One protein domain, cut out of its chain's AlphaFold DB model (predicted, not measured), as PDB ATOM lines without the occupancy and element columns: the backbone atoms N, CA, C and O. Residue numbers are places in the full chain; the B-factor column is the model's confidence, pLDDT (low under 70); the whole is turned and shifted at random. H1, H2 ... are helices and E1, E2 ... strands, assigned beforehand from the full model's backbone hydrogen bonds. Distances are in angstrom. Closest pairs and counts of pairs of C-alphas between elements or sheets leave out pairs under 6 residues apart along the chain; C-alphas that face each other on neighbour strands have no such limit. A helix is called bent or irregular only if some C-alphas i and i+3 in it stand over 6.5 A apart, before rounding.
ATOM      1  N   THR A  50      56.871 -12.594 -34.274       88.06
ATOM      2  CA  THR A  50      58.202 -12.593 -34.901       88.06
ATOM      3  C   THR A  50      58.352 -13.813 -35.797       88.06
ATOM      4  O   THR A  50      57.588 -14.768 -35.684       88.06
ATOM      5  N   LYS A  51      59.317 -13.776 -36.728       84.88
ATOM      6  CA  LYS A  51      59.496 -14.827 -37.748       84.88
ATOM      7  C   LYS A  51      58.208 -15.101 -38.546       84.88
ATOM      8  O   LYS A  51      57.981 -16.226 -38.957       84.88
ATOM      9  N   TYR A  52      57.390 -14.070 -38.765       88.06
ATOM     10  CA  TYR A  52      56.091 -14.151 -39.436       88.06
ATOM     11  C   TYR A  52      56.106 -13.291 -40.715       88.06
ATOM     12  O   TYR A  52      55.632 -12.153 -40.707       88.06
ATOM     13  N   PRO A  53      56.751 -13.759 -41.799       90.12
ATOM     14  CA  PRO A  53      56.877 -12.984 -43.025       90.12
ATOM     15  C   PRO A  53      55.536 -12.895 -43.760       90.12
ATOM     16  O   PRO A  53      54.950 -13.910 -44.121       90.12
ATOM     17  N   LEU A  54      55.097 -11.678 -44.073       91.19
ATOM     18  CA  LEU A  54      53.950 -11.449 -44.950       91.19
ATOM     19  C   LEU A  54      54.234 -12.002 -46.358       91.19
ATOM     20  O   LEU A  54      55.191 -11.577 -47.009       91.19
ATOM     21  N   LYS A  55      53.403 -12.934 -46.832       90.50
ATOM     22  CA  LYS A  55      53.479 -13.516 -48.183       90.50
ATOM     23  C   LYS A  55      52.386 -12.975 -49.092       90.50
ATOM     24  O   LYS A  55      52.664 -12.633 -50.239       90.50
ATOM     25  N   THR A  56      51.174 -12.860 -48.556       90.69
ATOM     26  CA  THR A  56      49.993 -12.458 -49.323       90.69
ATOM     27  C   THR A  56      49.214 -11.399 -48.561       90.69
ATOM     28  O   THR A  56      49.029 -11.503 -47.349       90.69
ATOM     29  N   LEU A  57      48.729 -10.396 -49.288       92.81
ATOM     30  CA  LEU A  57      47.791  -9.386 -48.816       92.81
ATOM     31  C   LEU A  57      46.595  -9.415 -49.766       92.81
ATOM     32  O   LEU A  57      46.767  -9.277 -50.974       92.81
ATOM     33  N   LEU A  58      45.400  -9.636 -49.224       90.25
ATOM     34  CA  LEU A  58      44.156  -9.718 -49.981       90.25
ATOM     35  C   LEU A  58      43.117  -8.776 -49.383       90.25
ATOM     36  O   LEU A  58      42.919  -8.740 -48.167       90.25
ATOM     37  N   LEU A  59      42.402  -8.069 -50.254       86.69
ATOM     38  CA  LEU A  59      41.140  -7.433 -49.900       86.69
ATOM     39  C   LEU A  59      40.035  -8.475 -50.081       86.69
ATOM     40  O   LEU A  59      39.717  -8.890 -51.194       86.69
ATOM     41  N   VAL A  60      39.503  -8.957 -48.965       81.31
ATOM     42  CA  VAL A  60      38.368  -9.871 -48.930       81.31
ATOM     43  C   VAL A  60      37.120  -9.029 -49.164       81.31
ATOM     44  O   VAL A  60      36.821  -8.147 -48.363       81.31
ATOM     45  N   GLY A  61      36.430  -9.289 -50.277       67.75
ATOM     46  CA  GLY A  61      35.219  -8.564 -50.670       67.75
ATOM     47  C   GLY A  61      34.073  -8.642 -49.652       67.75
ATOM     48  O   GLY A  61      34.212  -9.178 -48.546       67.75
ATOM     49  N   GLU A  62      32.929  -8.085 -50.040       63.41
ATOM     50  CA  GLU A  62      31.728  -8.008 -49.205       63.41
ATOM     51  C   GLU A  62      31.236  -9.392 -48.748       63.41
ATOM     52  O   GLU A  62      31.534 -10.430 -49.353       63.41
ATOM     53  N   SER A  63      30.508  -9.422 -47.628       62.81
ATOM     54  CA  SER A  63      29.938 -10.661 -47.098       62.81
ATOM     55  C   SER A  63      29.037 -11.321 -48.142       62.81
ATOM     56  O   SER A  63      28.230 -10.662 -48.784       62.81
ATOM     57  N   LYS A  64      29.106 -12.653 -48.265       62.59
ATOM     58  CA  LYS A  64      28.181 -13.427 -49.117       62.59
ATOM     59  C   LYS A  64      26.726 -13.402 -48.619       62.59
ATOM     60  O   LYS A  64      25.855 -13.944 -49.288       62.59
ATOM     61  N   LYS A  65      26.473 -12.857 -47.424       68.44
ATOM     62  CA  LYS A  65      25.134 -12.704 -46.850       68.44
ATOM     63  C   LYS A  65      24.642 -11.280 -47.088       68.44
ATOM     64  O   LYS A  65      25.323 -10.338 -46.681       68.44
ATOM     65  N   GLU A  66      23.459 -11.150 -47.689       64.88
ATOM     66  CA  GLU A  66      22.744  -9.872 -47.795       64.88
ATOM     67  C   GLU A  66      22.689  -9.174 -46.425       64.88
ATOM     68  O   GLU A  66      22.436  -9.809 -45.400       64.88
ATOM     69  N   ASN A  67      22.954  -7.865 -46.416       67.69
ATOM     70  CA  ASN A  67      22.917  -6.981 -45.243       67.69
ATOM     71  C   ASN A  67      23.953  -7.240 -44.128       67.69
ATOM     72  O   ASN A  67      23.809  -6.690 -43.037       67.69
ATOM     73  N   MET A  68      25.022  -8.009 -44.368       67.50
ATOM     74  CA  MET A  68      26.155  -8.091 -43.430       67.50
ATOM     75  C   MET A  68      27.382  -7.331 -43.946       67.50
ATOM     76  O   MET A  68      27.981  -7.706 -44.951       67.50
ATOM     77  N   VAL A  69      27.809  -6.303 -43.209       72.56
ATOM     78  CA  VAL A  69      29.066  -5.590 -43.477       72.56
ATOM     79  C   VAL A  69      30.250  -6.490 -43.109       72.56
ATOM     80  O   VAL A  69      30.251  -7.145 -42.067       72.56
ATOM     81  N   ASN A  70      31.270  -6.547 -43.969       82.12
ATOM     82  CA  ASN A  70      32.522  -7.220 -43.635       82.12
ATOM     83  C   ASN A  70      33.387  -6.295 -42.760       82.12
ATOM     84  O   ASN A  70      34.075  -5.419 -43.280       82.12
ATOM     85  N   ASP A  71      33.367  -6.503 -41.443       85.50
ATOM     86  CA  ASP A  71      34.122  -5.680 -40.482       85.50
ATOM     87  C   ASP A  71      35.651  -5.817 -40.600       85.50
ATOM     88  O   ASP A  71      36.391  -4.945 -40.133       85.50
ATOM     89  N   TYR A  72      36.137  -6.886 -41.242       90.38
ATOM     90  CA  TYR A  72      37.561  -7.198 -41.386       90.38
ATOM     91  C   TYR A  72      37.914  -7.506 -42.853       90.38
ATOM     92  O   TYR A  72      38.203  -8.660 -43.199       90.38
ATOM     93  N   PRO A  73      37.880  -6.490 -43.737       90.81
ATOM     94  CA  PRO A  73      38.046  -6.665 -45.175       90.81
ATOM     95  C   PRO A  73      39.484  -6.965 -45.599       90.81
ATOM     96  O   PRO A  73      39.706  -7.359 -46.738       90.81
ATOM     97  N   VAL A  74      40.483  -6.804 -44.730       91.94
ATOM     98  CA  VAL A  74      41.877  -7.098 -45.077       91.94
ATOM     99  C   VAL A  74      42.253  -8.469 -44.535       91.94
ATOM    100  O   VAL A  74      42.087  -8.736 -43.348       91.94
ATOM    101  N   MET A  75      42.793  -9.335 -45.390       92.06
ATOM    102  CA  MET A  75      43.408 -10.600 -44.995       92.06
ATOM    103  C   MET A  75      44.894 -10.572 -45.332       92.06
ATOM    104  O   MET A  75      45.283 -10.286 -46.462       92.06
ATOM    105  N   ILE A  76      45.710 -10.937 -44.353       92.56
ATOM    106  CA  ILE A  76      47.129 -11.209 -44.546       92.56
ATOM    107  C   ILE A  76      47.414 -12.688 -44.315       92.56
ATOM    108  O   ILE A  76      46.796 -13.330 -43.462       92.56
ATOM    109  N   GLU A  77      48.358 -13.218 -45.079       91.06
ATOM    110  CA  GLU A  77      48.822 -14.596 -44.971       91.06
ATOM    111  C   GLU A  77      50.343 -14.634 -44.837       91.06
ATOM    112  O   GLU A  77      51.072 -13.920 -45.536       91.06
ATOM    113  N   SER A  78      50.796 -15.484 -43.926       89.38
ATOM    114  CA  SER A  78      52.201 -15.797 -43.680       89.38
ATOM    115  C   SER A  78      52.504 -17.241 -44.074       89.38
ATOM    116  O   SER A  78      51.679 -17.929 -44.674       89.38
ATOM    117  N   GLU A  79      53.713 -17.710 -43.785       83.06
ATOM    118  CA  GLU A  79      54.152 -19.053 -44.156       83.06
ATOM    119  C   GLU A  79      53.310 -20.126 -43.427       83.06
ATOM    120  O   GLU A  79      53.237 -20.105 -42.194       83.06
ATOM    121  N   PRO A  80      52.677 -21.079 -44.145       68.25
ATOM    122  CA  PRO A  80      51.758 -22.051 -43.537       68.25
ATOM    123  C   PRO A  80      52.393 -22.932 -42.453       68.25
ATOM    124  O   PRO A  80      51.699 -23.433 -41.572       68.25
ATOM    125  N   SER A  81      53.713 -23.112 -42.509       66.69
ATOM    126  CA  SER A  81      54.502 -23.904 -41.563       66.69
ATOM    127  C   SER A  81      54.704 -23.236 -40.197       66.69
ATOM    128  O   SER A  81      55.228 -23.874 -39.290       66.69
ATOM    129  N   LEU A  82      54.298 -21.973 -40.023       62.56
ATOM    130  CA  LEU A  82      54.538 -21.184 -38.806       62.56
ATOM    131  C   LEU A  82      53.431 -21.291 -37.749       62.56
ATOM    132  O   LEU A  82      53.346 -20.437 -36.865       62.56
ATOM    133  N   VAL A  83      52.588 -22.327 -37.798       59.94
ATOM    134  CA  VAL A  83      51.644 -22.611 -36.706       59.94
ATOM    135  C   VAL A  83      52.437 -23.042 -35.472       59.94
ATOM    136  O   VAL A  83      52.732 -24.216 -35.272       59.94
ATOM    137  N   ALA A  84      52.814 -22.067 -34.651       57.97
ATOM    138  CA  ALA A  84      53.469 -22.276 -33.372       57.97
ATOM    139  C   ALA A  84      52.502 -21.911 -32.243       57.97
ATOM    140  O   ALA A  84      51.952 -20.804 -32.206       57.97
ATOM    141  N   VAL A  85      52.315 -22.846 -31.313       52.03
ATOM    142  CA  VAL A  85      51.692 -22.577 -30.017       52.03
ATOM    143  C   VAL A  85      52.767 -21.939 -29.142       52.03
ATOM    144  O   VAL A  85      53.680 -22.620 -28.684       52.03
ATOM    145  N   VAL A  86      52.688 -20.627 -28.936       55.56
ATOM    146  CA  VAL A  86      53.518 -19.911 -27.961       55.56
ATOM    147  C   VAL A  86      52.579 -19.488 -26.848       55.56
ATOM    148  O   VAL A  86      51.956 -18.434 -26.929       55.56
ATOM    149  N   PHE A  87      52.414 -20.351 -25.846       46.56
ATOM    150  CA  PHE A  87      51.447 -20.142 -24.769       46.56
ATOM    151  C   PHE A  87      51.596 -18.732 -24.157       46.56
ATOM    152  O   PHE A  87      52.722 -18.340 -23.841       46.56
ATOM    153  N   PRO A  88      50.503 -17.957 -24.009       56.22
ATOM    154  CA  PRO A  88      49.095 -18.350 -24.162       56.22
ATOM    155  C   PRO A  88      48.497 -18.152 -25.575       56.22
ATOM    156  O   PRO A  88      47.292 -18.314 -25.747       56.22
ATOM    157  N   PHE A  89      49.293 -17.814 -26.594       63.22
ATOM    158  CA  PHE A  89      48.809 -17.445 -27.930       63.22
ATOM    159  C   PHE A  89      49.114 -18.495 -29.012       63.22
ATOM    160  O   PHE A  89      50.190 -19.089 -29.086       63.22
ATOM    161  N   ILE A  90      48.152 -18.695 -29.914       66.81
ATOM    162  CA  ILE A  90      48.325 -19.513 -31.120       66.81
ATOM    163  C   ILE A  90      48.705 -18.584 -32.276       66.81
ATOM    164  O   ILE A  90      48.026 -17.593 -32.547       66.81
ATOM    165  N   THR A  91      49.788 -18.911 -32.980       68.25
ATOM    166  CA  THR A  91      50.154 -18.213 -34.217       68.25
ATOM    167  C   THR A  91      49.266 -18.718 -35.350       68.25
ATOM    168  O   THR A  91      49.355 -19.880 -35.743       68.25
ATOM    169  N   MET A  92      48.387 -17.860 -35.870       73.69
ATOM    170  CA  MET A  92      47.529 -18.209 -37.003       73.69
ATOM    171  C   MET A  92      48.230 -17.886 -38.325       73.69
ATOM    172  O   MET A  92      48.789 -16.802 -38.445       73.69
ATOM    173  N   PRO A  93      48.170 -18.747 -39.355       80.19
ATOM    174  CA  PRO A  93      48.815 -18.483 -40.646       80.19
ATOM    175  C   PRO A  93      48.098 -17.388 -41.449       80.19
ATOM    176  O   PRO A  93      48.672 -16.822 -42.377       80.19
ATOM    177  N   LYS A  94      46.847 -17.083 -41.084       88.19
ATOM    178  CA  LYS A  94      46.005 -16.059 -41.698       88.19
ATOM    179  C   LYS A  94      45.432 -15.160 -40.621       88.19
ATOM    180  O   LYS A  94      44.868 -15.658 -39.649       88.19
ATOM    181  N   ILE A  95      45.533 -13.853 -40.824       90.06
ATOM    182  CA  ILE A  95      44.971 -12.840 -39.929       90.06
ATOM    183  C   ILE A  95      44.049 -11.950 -40.755       90.06
ATOM    184  O   ILE A  95      44.408 -11.525 -41.854       90.06
ATOM    185  N   ARG A  96      42.851 -11.679 -40.230       91.56
ATOM    186  CA  ARG A  96      41.944 -10.672 -40.783       91.56
ATOM    187  C   ARG A  96      41.961  -9.428 -39.911       91.56
ATOM    188  O   ARG A  96      41.960  -9.538 -38.688       91.56
ATOM    189  N   CYS A  97      41.965  -8.257 -40.530       91.88
ATOM    190  CA  CYS A  97      41.936  -6.984 -39.828       91.88
ATOM    191  C   CYS A  97      41.072  -5.949 -40.558       91.88
ATOM    192  O   CYS A  97      40.768  -6.071 -41.746       91.88
ATOM    193  N   LYS A  98      40.660  -4.921 -39.806       93.12
ATOM    194  CA  LYS A  98      39.919  -3.773 -40.338       93.12
ATOM    195  C   LYS A  98      40.841  -2.771 -41.025       93.12
ATOM    196  O   LYS A  98      40.526  -2.252 -42.089       93.12
ATOM    197  N   TYR A  99      41.994  -2.537 -40.406       93.00
ATOM    198  CA  TYR A  99      43.020  -1.618 -40.873       93.00
ATOM    199  C   TYR A  99      44.370  -2.326 -40.901       93.00
ATOM    200  O   TYR A  99      44.661  -3.166 -40.047       93.00
ATOM    201  N   LEU A 100      45.199  -1.954 -41.873       93.44
ATOM    202  CA  LEU A 100      46.567  -2.430 -42.004       93.44
ATOM    203  C   LEU A 100      47.499  -1.227 -42.134       93.44
ATOM    204  O   LEU A 100      47.338  -0.410 -43.036       93.44
ATOM    205  N   ILE A 101      48.482  -1.140 -41.240       95.19
ATOM    206  CA  ILE A 101      49.554  -0.143 -41.292       95.19
ATOM    207  C   ILE A 101      50.834  -0.876 -41.694       95.19
ATOM    208  O   ILE A 101      51.214  -1.858 -41.056       95.19
ATOM    209  N   THR A 102      51.490  -0.423 -42.760       93.50
ATOM    210  CA  THR A 102      52.680  -1.077 -43.318       93.50
ATOM    211  C   THR A 102      53.938  -0.265 -42.998       93.50
ATOM    212  O   THR A 102      54.128   0.850 -43.471       93.50
ATOM    213  N   CYS A 103      54.832  -0.841 -42.191       95.00
ATOM    214  CA  CYS A 103      56.102  -0.224 -41.776       95.00
ATOM    215  C   CYS A 103      57.295  -1.076 -42.238       95.00
ATOM    216  O   CYS A 103      58.177  -1.431 -41.461       95.00
ATOM    217  N   CYS A 104      57.295  -1.481 -43.509       94.44
ATOM    218  CA  CYS A 104      58.093  -2.613 -43.993       94.44
ATOM    219  C   CYS A 104      59.509  -2.248 -44.475       94.44
ATOM    220  O   CYS A 104      60.124  -3.029 -45.201       94.44
ATOM    221  N   GLY A 105      60.032  -1.079 -44.090       95.12
ATOM    222  CA  GLY A 105      61.409  -0.650 -44.354       95.12
ATOM    223  C   GLY A 105      61.850  -0.897 -45.800       95.12
ATOM    224  O   GLY A 105      61.265  -0.364 -46.744       95.12
ATOM    225  N   LEU A 106      62.855  -1.759 -45.977       95.88
ATOM    226  CA  LEU A 106      63.439  -2.090 -47.282       95.88
ATOM    227  C   LEU A 106      62.507  -2.866 -48.225       95.88
ATOM    228  O   LEU A 106      62.888  -3.095 -49.368       95.88
ATOM    229  N   GLN A 107      61.314  -3.270 -47.789       95.69
ATOM    230  CA  GLN A 107      60.298  -3.943 -48.608       95.69
ATOM    231  C   GLN A 107      59.081  -3.049 -48.903       95.69
ATOM    232  O   GLN A 107      58.116  -3.519 -49.503       95.69
ATOM    233  N   SER A 108      59.087  -1.782 -48.476       95.44
ATOM    234  CA  SER A 108      57.885  -0.930 -48.488       95.44
ATOM    235  C   SER A 108      57.254  -0.755 -49.875       95.44
ATOM    236  O   SER A 108      56.042  -0.866 -50.002       95.44
ATOM    237  N   ASP A 109      58.051  -0.577 -50.927       95.31
ATOM    238  CA  ASP A 109      57.583  -0.499 -52.324       95.31
ATOM    239  C   ASP A 109      56.952  -1.809 -52.835       95.31
ATOM    240  O   ASP A 109      56.018  -1.788 -53.636       95.31
ATOM    241  N   ARG A 110      57.424  -2.971 -52.368       94.50
ATOM    242  CA  ARG A 110      56.817  -4.273 -52.691       94.50
ATOM    243  C   ARG A 110      55.489  -4.450 -51.979       94.50
ATOM    244  O   ARG A 110      54.534  -4.905 -52.601       94.50
ATOM    245  N   ILE A 111      55.420  -4.065 -50.708       94.31
ATOM    246  CA  ILE A 111      54.170  -4.108 -49.948       94.31
ATOM    247  C   ILE A 111      53.150  -3.123 -50.528       94.31
ATOM    248  O   ILE A 111      51.983  -3.483 -50.650       94.31
ATOM    249  N   ALA A 112      53.588  -1.947 -50.989       93.31
ATOM    250  CA  ALA A 112      52.730  -1.006 -51.705       93.31
ATOM    251  C   ALA A 112      52.074  -1.665 -52.932       93.31
ATOM    252  O   ALA A 112      50.848  -1.632 -53.048       93.31
ATOM    253  N   LYS A 113      52.849  -2.370 -53.774       92.69
ATOM    254  CA  LYS A 113      52.292  -3.153 -54.896       92.69
ATOM    255  C   LYS A 113      51.305  -4.226 -54.441       92.69
ATOM    256  O   LYS A 113      50.251  -4.366 -55.050       92.69
ATOM    257  N   LEU A 114      51.639  -4.982 -53.391       90.56
ATOM    258  CA  LEU A 114      50.752  -6.026 -52.858       90.56
ATOM    259  C   LEU A 114      49.423  -5.450 -52.354       90.56
ATOM    260  O   LEU A 114      48.400  -6.113 -52.458       90.56
ATOM    261  N   SER A 115      49.423  -4.212 -51.860       88.81
ATOM    262  CA  SER A 115      48.209  -3.489 -51.467       88.81
ATOM    263  C   SER A 115      47.457  -2.813 -52.626       88.81
ATOM    264  O   SER A 115      46.472  -2.126 -52.383       88.81
ATOM    265  N   GLY A 116      47.901  -2.984 -53.879       88.69
ATOM    266  CA  GLY A 116      47.299  -2.361 -55.068       88.69
ATOM    267  C   GLY A 116      47.802  -0.947 -55.387       88.69
ATOM    268  O   GLY A 116      47.321  -0.320 -56.327       88.69
TER     269      GLY A 116
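This is residues 50 to 116 of the 245 residues of a protein of Brugia timori (UniProt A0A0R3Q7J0). With little regular structure, a small sheet of three strands has two long loops between its strands, and a helix, H1, only grazes it. Residues 85 to 90 and 105 to 110 of H1 stick out. The 67 printed residues run E1, E2, E3, H1, mixed in class, with 22 in named elements; the whole is loose, radius of gyration of the C-alphas 13.8 A, and flat, spanning 38 by 33 by 17 A.

E1, residues 56 to 59, begins at C-alpha 56 (49.993, -12.458, -49.323). E2 is residues 74 to 77 and E3 residues 94 to 97. H1, residues 105 to 114, is 14.7 A long, ends at C-alpha 114 (50.752, -6.026, -52.858) and is irregular: C-alphas 106 and 109 are 7.9 A apart.

E1, E2 and E3 form a meander, each strand the antiparallel neighbour of the one before. Hairpin E1 and E2 has N 58 and O 75 at 2.8 A; hairpin E2 and E3 has N 76 and O 95 at 2.9 A, both within hydrogen-bond range. H1 only grazes the sheet with residues 111 to 114; the closest C-alphas of E1 and H1, Leu 57 and Leu 114, are 6.0 A apart. In H1, 4 of 6 O i to N i+4 pairs are within range.

C-alphas 66 and 106 are farthest apart, 41.4 A. The printed part has no cut. Links E1 to E2 and E2 to E3 are long. pLDDT is under 70 at residues 61 to 68 and 80 to 91.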